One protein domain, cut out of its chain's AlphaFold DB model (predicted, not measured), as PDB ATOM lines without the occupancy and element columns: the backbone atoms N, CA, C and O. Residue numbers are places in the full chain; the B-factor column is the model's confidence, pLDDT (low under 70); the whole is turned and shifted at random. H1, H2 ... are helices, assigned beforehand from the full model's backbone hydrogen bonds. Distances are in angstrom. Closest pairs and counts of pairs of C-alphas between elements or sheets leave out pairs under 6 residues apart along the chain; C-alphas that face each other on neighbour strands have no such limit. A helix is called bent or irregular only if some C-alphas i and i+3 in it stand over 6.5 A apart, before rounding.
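What this domain is: This is residues 80 to 152 of the 152 residues of the protein "XRE family transcriptional regulator" of Lactobacillus paracasei (UniProt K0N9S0). What shape is this? Two long helices, H1 and H2, run opposite ways as a narrow V; H3 lies across its wide end and H4 folds back along H1. Beyond the narrow end, residues 100 to 106 and 108 to 116 stick out. What makes it up? The printed part has 73 residues with four named helices, H1 to H4 along the chain, and no named strand: class all helix. It is loose, with a radius of gyration of the C-alphas of 14.5 A, and spans 42 by 22 by 20 A.

How they stand to each other: How does the first helix stand to the second? H1, residues 81 to 94, is close to but not clearly touching H2, residues 117 to 130, at a shallow tilt of 29 degrees; their closest C-alphas, of Leu 92 and Gln 121, are 5.6 A apart. What does H1 touch? Residues 81 to 85 alone touch H3, residues 132 to 139, the closest C-alphas being Pro 81 and Leu 137, 5.3 A. Residues 82 to 85 alone touch H4, residues 141 to 149, the closest C-alphas being Val 85 and Phe 143, 5.9 A. How are the backbones? Each O i to N i+4 pair is within hydrogen-bond range in H1, H2 and H4; H3 has 0 of 4, but 4 of 5 O i to N i+3 pairs, and is irregular, with C-alphas 133 and 136 7.6 A apart.

Where its parts are: Where does H1 begin? C-alpha 81 is at (-1.848, 9.168, -14.196); H1 measures 20.1 A and H2 20.0 A. Where does H4 end? C-alpha 149 is at (15.371, 5.188, -14.847); H3 measures 13.1 A and H4 12.6 A.

The domain as a whole: Which link is long? H1 to H2, 22 residues; the printed part has no cut. Where is confidence low? Residues 94 to 115 have pLDDT under 70.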
ATOM      1  N   ASP A  80      -6.315   9.414 -13.911       90.56
ATOM      2  CA  ASP A  80      -5.526   8.201 -13.684       90.56
ATOM      3  C   ASP A  80      -4.136   8.328 -14.333       90.56
ATOM      4  O   ASP A  80      -3.881   7.836 -15.438       90.56
ATOM      5  N   PRO A  81      -3.186   8.992 -13.655       88.06
ATOM      6  CA  PRO A  81      -1.848   9.168 -14.196       88.06
ATOM      7  C   PRO A  81      -1.038   7.860 -14.197       88.06
ATOM      8  O   PRO A  81      -0.040   7.770 -14.904       88.06
ATOM      9  N   ASN A  82      -1.444   6.821 -13.453       89.94
ATOM     10  CA  ASN A  82      -0.764   5.524 -13.496       89.94
ATOM     11  C   ASN A  82      -1.111   4.754 -14.771       89.94
ATOM     12  O   ASN A  82      -0.227   4.125 -15.353       89.94
ATOM     13  N   GLN A  83      -2.357   4.851 -15.242       88.38
ATOM     14  CA  GLN A  83      -2.740   4.330 -16.552       88.38
ATOM     15  C   GLN A  83      -1.901   4.973 -17.664       88.38
ATOM     16  O   GLN A  83      -1.335   4.263 -18.495       88.38
ATOM     17  N   ALA A  84      -1.739   6.297 -17.634       87.00
ATOM     18  CA  ALA A  84      -0.916   7.013 -18.607       87.00
ATOM     19  C   ALA A  84       0.566   6.589 -18.567       87.00
ATOM     20  O   ALA A  84       1.186   6.396 -19.611       87.00
ATOM     21  N   VAL A  85       1.129   6.353 -17.375       88.00
ATOM     22  CA  VAL A  85       2.494   5.811 -17.231       88.00
ATOM     23  C   VAL A  85       2.623   4.414 -17.842       88.00
ATOM     24  O   VAL A  85       3.648   4.116 -18.453       88.00
ATOM     25  N   THR A  86       1.611   3.556 -17.693       89.31
ATOM     26  CA  THR A  86       1.598   2.222 -18.317       89.31
ATOM     27  C   THR A  86       1.615   2.326 -19.840       89.31
ATOM     28  O   THR A  86       2.472   1.709 -20.467       89.31
ATOM     29  N   ILE A  87       0.771   3.186 -20.418       84.31
ATOM     30  CA  ILE A  87       0.734   3.452 -21.866       84.31
ATOM     31  C   ILE A  87       2.109   3.927 -22.366       84.31
ATOM     32  O   ILE A  87       2.646   3.393 -23.335       84.31
ATOM     33  N   ILE A  88       2.739   4.878 -21.668       83.12
ATOM     34  CA  ILE A  88       4.074   5.382 -22.033       83.12
ATOM     35  C   ILE A  88       5.125   4.266 -21.973       83.12
ATOM     36  O   ILE A  88       5.954   4.157 -22.875       83.12
ATOM     37  N   LYS A  89       5.098   3.409 -20.944       85.19
ATOM     38  CA  LYS A  89       6.020   2.264 -20.840       85.19
ATOM     39  C   LYS A  89       5.857   1.287 -22.003       85.19
ATOM     40  O   LYS A  89       6.864   0.811 -22.522       85.19
ATOM     41  N   GLU A  90       4.625   1.010 -22.417       82.50
ATOM     42  CA  GLU A  90       4.343   0.146 -23.567       82.50
ATOM     43  C   GLU A  90       4.894   0.743 -24.865       82.50
ATOM     44  O   GLU A  90       5.574   0.048 -25.619       82.50
ATOM     45  N   VAL A  91       4.702   2.047 -25.094       76.81
ATOM     46  CA  VAL A  91       5.283   2.743 -26.254       76.81
ATOM     47  C   VAL A  91       6.808   2.662 -26.236       76.81
ATOM     48  O   VAL A  91       7.413   2.282 -27.238       76.81
ATOM     49  N   LEU A  92       7.440   2.948 -25.094       74.69
ATOM     50  CA  LEU A  92       8.898   2.875 -24.952       74.69
ATOM     51  C   LEU A  92       9.434   1.461 -25.221       74.69
ATOM     52  O   LEU A  92      10.491   1.319 -25.838       74.69
ATOM     53  N   ALA A  93       8.721   0.418 -24.787       77.12
ATOM     54  CA  ALA A  93       9.086  -0.972 -25.055       77.12
ATOM     55  C   ALA A  93       8.932  -1.340 -26.542       77.12
ATOM     56  O   ALA A  93       9.740  -2.099 -27.082       77.12
ATOM     57  N   ASN A  94       7.935  -0.765 -27.217       69.06
ATOM     58  CA  ASN A  94       7.623  -1.055 -28.613       69.06
ATOM     59  C   ASN A  94       8.488  -0.293 -29.629       69.06
ATOM     60  O   ASN A  94       8.530  -0.697 -30.788       69.06
ATOM     61  N   LEU A  95       9.264   0.718 -29.212       66.38
ATOM     62  CA  LEU A  95      10.232   1.419 -30.080       66.38
ATOM     63  C   LEU A  95      11.270   0.491 -30.736       66.38
ATOM     64  O   LEU A  95      11.894   0.858 -31.729       66.38
ATOM     65  N   ASN A  96      11.460  -0.705 -30.179       59.34
ATOM     66  CA  ASN A  96      12.432  -1.688 -30.640       59.34
ATOM     67  C   ASN A  96      11.810  -2.847 -31.437       59.34
ATOM     68  O   ASN A  96      12.528  -3.766 -31.838       59.34
ATOM     69  N   GLN A  97      10.485  -2.848 -31.621       59.97
ATOM     70  CA  GLN A  97       9.791  -3.909 -32.343       59.97
ATOM     71  C   GLN A  97      10.170  -3.836 -33.832       59.97
ATOM     72  O   GLN A  97      10.034  -2.777 -34.454       59.97
ATOM     73  N   PRO A  98      10.666  -4.935 -34.431       52.34
ATOM     74  CA  PRO A  98      10.910  -4.967 -35.862       52.34
ATOM     75  C   PRO A  98       9.593  -4.731 -36.603       52.34
ATOM     76  O   PRO A  98       8.569  -5.330 -36.272       52.34
ATOM     77  N   GLN A  99       9.627  -3.873 -37.626       51.16
ATOM     78  CA  GLN A  99       8.454  -3.669 -38.467       51.16
ATOM     79  C   GLN A  99       7.991  -5.017 -39.048       51.16
ATOM     80  O   GLN A  99       8.824  -5.817 -39.501       51.16
ATOM     81  N   PRO A 100       6.672  -5.265 -39.082       48.56
ATOM     82  CA  PRO A 100       6.099  -6.455 -39.694       48.56
ATOM     83  C   PRO A 100       6.615  -6.604 -41.113       48.56
ATOM     84  O   PRO A 100       6.603  -5.633 -41.866       48.56
ATOM     85  N   LEU A 101       7.000  -7.820 -41.499       49.03
ATOM     86  CA  LEU A 101       7.470  -8.136 -42.854       49.03
ATOM     87  C   LEU A 101       6.541  -7.594 -43.951       49.03
ATOM     88  O   LEU A 101       7.019  -7.056 -44.942       49.03
ATOM     89  N   VAL A 102       5.225  -7.638 -43.730       45.78
ATOM     90  CA  VAL A 102       4.214  -7.124 -44.671       45.78
ATOM     91  C   VAL A 102       4.273  -5.602 -44.884       45.78
ATOM     92  O   VAL A 102       3.822  -5.112 -45.914       45.78
ATOM     93  N   LEU A 103       4.858  -4.846 -43.949       42.47
ATOM     94  CA  LEU A 103       4.966  -3.382 -44.002       42.47
ATOM     95  C   LEU A 103       6.374  -2.892 -44.380       42.47
ATOM     96  O   LEU A 103       6.539  -1.708 -44.658       42.47
ATOM     97  N   GLN A 104       7.371  -3.782 -44.456       48.62
ATOM     98  CA  GLN A 104       8.760  -3.415 -44.788       48.62
ATOM     99  C   GLN A 104       8.912  -2.815 -46.195       48.62
ATOM    100  O   GLN A 104       9.876  -2.102 -46.457       48.62
ATOM    101  N   HIS A 105       7.967  -3.080 -47.102       47.62
ATOM    102  CA  HIS A 105       7.953  -2.518 -48.456       47.62
ATOM    103  C   HIS A 105       7.406  -1.083 -48.526       47.62
ATOM    104  O   HIS A 105       7.537  -0.437 -49.562       47.62
ATOM    105  N   LEU A 106       6.766  -0.595 -47.456       40.25
ATOM    106  CA  LEU A 106       6.101   0.712 -47.417       40.25
ATOM    107  C   LEU A 106       6.962   1.808 -46.779       40.25
ATOM    108  O   LEU A 106       6.602   2.982 -46.837       40.25
ATOM    109  N   THR A 107       8.095   1.450 -46.180       40.44
ATOM    110  CA  THR A 107       9.010   2.387 -45.526       40.44
ATOM    111  C   THR A 107      10.339   2.460 -46.283       40.44
ATOM    112  O   THR A 107      10.919   1.429 -46.629       40.44
ATOM    113  N   PRO A 108      10.861   3.670 -46.567       39.44
ATOM    114  CA  PRO A 108      12.176   3.802 -47.171       39.44
ATOM    115  C   PRO A 108      13.244   3.216 -46.242       39.44
ATOM    116  O   PRO A 108      13.214   3.400 -45.024       39.44
ATOM    117  N   ALA A 109      14.184   2.487 -46.841       44.72
ATOM    118  CA  ALA A 109      15.250   1.781 -46.151       44.72
ATOM    119  C   ALA A 109      16.031   2.700 -45.191       44.72
ATOM    120  O   ALA A 109      16.641   3.677 -45.615       44.72
ATOM    121  N   LYS A 110      16.007   2.320 -43.905       46.28
ATOM    122  CA  LYS A 110      16.939   2.650 -42.809       46.28
ATOM    123  C   LYS A 110      17.722   3.964 -42.977       46.28
ATOM    124  O   LYS A 110      18.791   3.990 -43.588       46.28
ATOM    125  N   SER A 111      17.253   5.023 -42.314       43.44
ATOM    126  CA  SER A 111      18.086   6.189 -42.007       43.44
ATOM    127  C   SER A 111      19.311   5.752 -41.195       43.44
ATOM    128  O   SER A 111      19.206   5.011 -40.220       43.44
ATOM    129  N   LYS A 112      20.489   6.195 -41.641       43.75
ATOM    130  CA  LYS A 112      21.824   5.769 -41.188       43.75
ATOM    131  C   LYS A 112      22.256   6.282 -39.805       43.75
ATOM    132  O   LYS A 112      23.394   6.040 -39.419       43.75
ATOM    133  N   GLU A 113      21.391   6.936 -39.042       46.41
ATOM    134  CA  GLU A 113      21.702   7.322 -37.665       46.41
ATOM    135  C   GLU A 113      21.045   6.342 -36.707       46.41
ATOM    136  O   GLU A 113      19.864   6.432 -36.375       46.41
ATOM    137  N   GLN A 114      21.832   5.358 -36.284       52.31
ATOM    138  CA  GLN A 114      21.446   4.437 -35.228       52.31
ATOM    139  C   GLN A 114      21.556   5.180 -33.890       52.31
ATOM    140  O   GLN A 114      22.506   5.004 -33.130       52.31
ATOM    141  N   VAL A 115      20.588   6.055 -33.607       58.34
ATOM    142  CA  VAL A 115      20.347   6.499 -32.233       58.34
ATOM    143  C   VAL A 115      20.129   5.225 -31.424       58.34
ATOM    144  O   VAL A 115      19.312   4.380 -31.796       58.34
ATOM    145  N   SER A 116      20.919   5.023 -30.365       72.38
ATOM    146  CA  SER A 116      20.739   3.840 -29.525       72.38
ATOM    147  C   SER A 116      19.291   3.815 -29.032       72.38
ATOM    148  O   SER A 116      18.755   4.865 -28.681       72.38
ATOM    149  N   LEU A 117      18.647   2.644 -28.987       72.50
ATOM    150  CA  LEU A 117      17.264   2.528 -28.500       72.50
ATOM    151  C   LEU A 117      17.065   3.282 -27.178       72.50
ATOM    152  O   LEU A 117      16.063   3.964 -26.993       72.50
ATOM    153  N   LYS A 118      18.043   3.172 -26.276       75.94
ATOM    154  CA  LYS A 118      18.016   3.819 -24.965       75.94
ATOM    155  C   LYS A 118      17.956   5.345 -25.071       75.94
ATOM    156  O   LYS A 118      17.269   5.984 -24.283       75.94
ATOM    157  N   GLU A 119      18.644   5.916 -26.053       73.69
ATOM    158  CA  GLU A 119      18.615   7.353 -26.328       73.69
ATOM    159  C   GLU A 119      17.296   7.769 -26.997       73.69
ATOM    160  O   GLU A 119      16.717   8.776 -26.607       73.69
ATOM    161  N   ALA A 120      16.745   6.957 -27.905       71.88
ATOM    162  CA  ALA A 120      15.425   7.208 -28.495       71.88
ATOM    163  C   ALA A 120      14.301   7.166 -27.437       71.88
ATOM    164  O   ALA A 120      13.442   8.046 -27.393       71.88
ATOM    165  N   GLN A 121      14.345   6.184 -26.532       76.50
ATOM    166  CA  GLN A 121      13.445   6.090 -25.380       76.50
ATOM    167  C   GLN A 121      13.573   7.313 -24.462       76.50
ATOM    168  O   GLN A 121      12.567   7.877 -24.033       76.50
ATOM    169  N   ARG A 122      14.809   7.753 -24.189       78.75
ATOM    170  CA  ARG A 122      15.077   8.941 -23.374       78.75
ATOM    171  C   ARG A 122      14.519  10.211 -24.015       78.75
ATOM    172  O   ARG A 122      13.854  10.978 -23.326       78.75
ATOM    173  N   GLN A 123      14.754  10.422 -25.308       73.38
ATOM    174  CA  GLN A 123      14.240  11.578 -26.050       73.38
ATOM    175  C   GLN A 123      12.710  11.605 -26.062       73.38
ATOM    176  O   GLN A 123      12.109  12.645 -25.802       73.38
ATOM    177  N   LEU A 124      12.066  10.454 -26.273       75.44
ATOM    178  CA  LEU A 124      10.608  10.369 -26.227       75.44
ATOM    179  C   LEU A 124      10.058  10.693 -24.827       75.44
ATOM    180  O   LEU A 124       9.088  11.434 -24.694       75.44
ATOM    181  N   LEU A 125      10.705  10.199 -23.768       79.12
ATOM    182  CA  LEU A 125      10.308  10.515 -22.395       79.12
ATOM    183  C   LEU A 125      10.543  11.993 -22.033       79.12
ATOM    184  O   LEU A 125       9.757  12.565 -21.274       79.12
ATOM    185  N   GLN A 126      11.573  12.638 -22.595       73.81
ATOM    186  CA  GLN A 126      11.772  14.088 -22.473       73.81
ATOM    187  C   GLN A 126      10.621  14.874 -23.104       73.81
ATOM    188  O   GLN A 126      10.144  15.819 -22.479       73.81
ATOM    189  N   ILE A 127      10.139  14.458 -24.281       76.69
ATOM    190  CA  ILE A 127       8.975  15.075 -24.936       76.69
ATOM    191  C   ILE A 127       7.757  15.002 -24.008       76.69
ATOM    192  O   ILE A 127       7.195  16.042 -23.682       76.69
ATOM    193  N   PHE A 128       7.419  13.819 -23.479       77.62
ATOM    194  CA  PHE A 128       6.300  13.681 -22.531       77.62
ATOM    195  C   PHE A 128       6.488  14.487 -21.240       77.62
ATOM    196  O   PHE A 128       5.514  14.893 -20.618       77.62
ATOM    197  N   THR A 129       7.729  14.703 -20.803       80.06
ATOM    198  CA  THR A 129       8.022  15.484 -19.592       80.06
ATOM    199  C   THR A 129       7.840  16.985 -19.824       80.06
ATOM    200  O   THR A 129       7.413  17.690 -18.911       80.06
ATOM    201  N   ALA A 130       8.196  17.468 -21.017       74.44
ATOM    202  CA  ALA A 130       8.139  18.879 -21.390       74.44
ATOM    203  C   ALA A 130       6.767  19.313 -21.934       74.44
ATOM    204  O   ALA A 130       6.498  20.512 -21.986       74.44
ATOM    205  N   ASP A 131       5.920  18.366 -22.341       76.31
ATOM    206  CA  ASP A 131       4.603  18.633 -22.912       76.31
ATOM    207  C   ASP A 131       3.612  19.163 -21.847       76.31
ATOM    208  O   ASP A 131       3.308  18.455 -20.878       76.31
ATOM    209  N   PRO A 132       3.075  20.391 -22.005       75.25
ATOM    210  CA  PRO A 132       2.067  20.942 -21.104       75.25
ATOM    211  C   PRO A 132       0.786  20.104 -21.017       75.25
ATOM    212  O   PRO A 132       0.179  20.059 -19.946       75.25
ATOM    213  N   GLU A 133       0.389  19.416 -22.096       73.88
ATOM    214  CA  GLU A 133      -0.781  18.521 -22.099       73.88
ATOM    215  C   GLU A 133      -0.550  17.279 -21.218       73.88
ATOM    216  O   GLU A 133      -1.488  16.640 -20.754       73.88
ATOM    217  N   MET A 134       0.709  16.969 -20.899       81.00
ATOM    218  CA  MET A 134       1.101  15.836 -20.059       81.00
ATOM    219  C   MET A 134       1.440  16.244 -18.620       81.00
ATOM    220  O   MET A 134       1.913  15.425 -17.828       81.00
ATOM    221  N   ALA A 135       1.157  17.490 -18.220       86.62
ATOM    222  CA  ALA A 135       1.466  17.991 -16.879       86.62
ATOM    223  C   ALA A 135       0.840  17.145 -15.750       86.62
ATOM    224  O   ALA A 135       1.395  17.058 -14.649       86.62
ATOM    225  N   PHE A 136      -0.287  16.471 -16.010       87.94
ATOM    226  CA  PHE A 136      -0.936  15.578 -15.046       87.94
ATOM    227  C   PHE A 136      -0.064  14.372 -14.652       87.94
ATOM    228  O   PHE A 136      -0.176  13.893 -13.520       87.94
ATOM    229  N   LEU A 137       0.854  13.930 -15.523       87.38
ATOM    230  CA  LEU A 137       1.796  12.839 -15.246       87.38
ATOM    231  C   LEU A 137       2.729  13.155 -14.078       87.38
ATOM    232  O   LEU A 137       3.118  12.251 -13.340       87.38
ATOM    233  N   GLN A 138       3.051  14.435 -13.859       86.06
ATOM    234  CA  GLN A 138       3.959  14.860 -12.787       86.06
ATOM    235  C   GLN A 138       3.428  14.503 -11.395       86.06
ATOM    236  O   GLN A 138       4.211  14.360 -10.454       86.06
ATOM    237  N   LYS A 139       2.110  14.297 -11.273       86.38
ATOM    238  CA  LYS A 139       1.442  13.863 -10.043       86.38
ATOM    239  C   LYS A 139       1.669  12.378  -9.726       86.38
ATOM    240  O   LYS A 139       1.381  11.965  -8.607       86.38
ATOM    241  N   SER A 140       2.152  11.566 -10.675       89.25
ATOM    242  CA  SER A 140       2.388  10.131 -10.467       89.25
ATOM    243  C   SER A 140       3.803   9.852  -9.946       89.25
ATOM    244  O   SER A 140       4.782  10.124 -10.648       89.25
ATOM    245  N   PRO A 141       3.947   9.195  -8.777       89.38
ATOM    246  CA  PRO A 141       5.236   8.679  -8.319       89.38
ATOM    247  C   PRO A 141       5.866   7.696  -9.317       89.38
ATOM    248  O   PRO A 141       7.081   7.678  -9.493       89.38
ATOM    249  N   SER A 142       5.038   6.914 -10.017       89.75
ATOM    250  CA  SER A 142       5.475   5.963 -11.045       89.75
ATOM    251  C   SER A 142       6.119   6.669 -12.241       89.75
ATOM    252  O   SER A 142       7.062   6.139 -12.829       89.75
ATOM    253  N   PHE A 143       5.637   7.867 -12.592       91.12
ATOM    254  CA  PHE A 143       6.245   8.689 -13.638       91.12
ATOM    255  C   PHE A 143       7.595   9.256 -13.193       91.12
ATOM    256  O   PHE A 143       8.555   9.212 -13.958       91.12
ATOM    257  N   GLN A 144       7.714   9.699 -11.935       90.81
ATOM    258  CA  GLN A 144       8.998  10.160 -11.388       90.81
ATOM    259  C   GLN A 144      10.038   9.031 -11.361       90.81
ATOM    260  O   GLN A 144      11.180   9.218 -11.776       90.81
ATOM    261  N   GLN A 145       9.637   7.819 -10.964       91.44
ATOM    262  CA  GLN A 145      10.501   6.639 -11.047       91.44
ATOM    263  C   GLN A 145      10.937   6.340 -12.486       91.44
ATOM    264  O   GLN A 145      12.105   6.034 -12.718       91.44
ATOM    265  N   LEU A 146      10.018   6.443 -13.453       90.12
ATOM    266  CA  LEU A 146      10.331   6.236 -14.865       90.12
ATOM    267  C   LEU A 146      11.344   7.275 -15.369       90.12
ATOM    268  O   LEU A 146      12.309   6.902 -16.025       90.12
ATOM    269  N   ARG A 147      11.189   8.554 -15.013       91.12
ATOM    270  CA  ARG A 147      12.166   9.607 -15.344       91.12
ATOM    271  C   ARG A 147      13.554   9.303 -14.785       91.12
ATOM    272  O   ARG A 147      14.529   9.313 -15.537       91.12
ATOM    273  N   HIS A 148      13.632   8.901 -13.516       90.62
ATOM    274  CA  HIS A 148      14.896   8.505 -12.895       90.62
ATOM    275  C   HIS A 148      15.572   7.323 -13.609       90.62
ATOM    276  O   HIS A 148      16.788   7.347 -13.786       90.62
ATOM    277  N   GLN A 149      14.816   6.325 -14.087       88.88
ATOM    278  CA  GLN A 149      15.371   5.188 -14.847       88.88
ATOM    279  C   GLN A 149      16.084   5.611 -16.145       88.88
ATOM    280  O   GLN A 149      17.004   4.923 -16.591       88.88
ATOM    281  N   TYR A 150      15.689   6.744 -16.732       86.69
ATOM    282  CA  TYR A 150      16.266   7.298 -17.961       86.69
ATOM    283  C   TYR A 150      17.151   8.536 -17.723       86.69
ATOM    284  O   TYR A 150      17.541   9.204 -18.684       86.69
ATOM    285  N   ASN A 151      17.528   8.816 -16.468       87.06
ATOM    286  CA  ASN A 151      18.327   9.984 -16.075       87.06
ATOM    287  C   ASN A 151      17.700  11.318 -16.536       87.06
ATOM    288  O   ASN A 151      18.366  12.127 -17.201       87.06
ATOM    289  N   LEU A 152      16.411  11.497 -16.226       79.12
ATOM    290  CA  LEU A 152      15.591  12.692 -16.473       79.12
ATOM    291  C   LEU A 152      14.966  13.238 -15.187       79.12
ATOM    292  O   LEU A 152      14.904  12.489 -14.189       79.12
TER     293      LEU A 152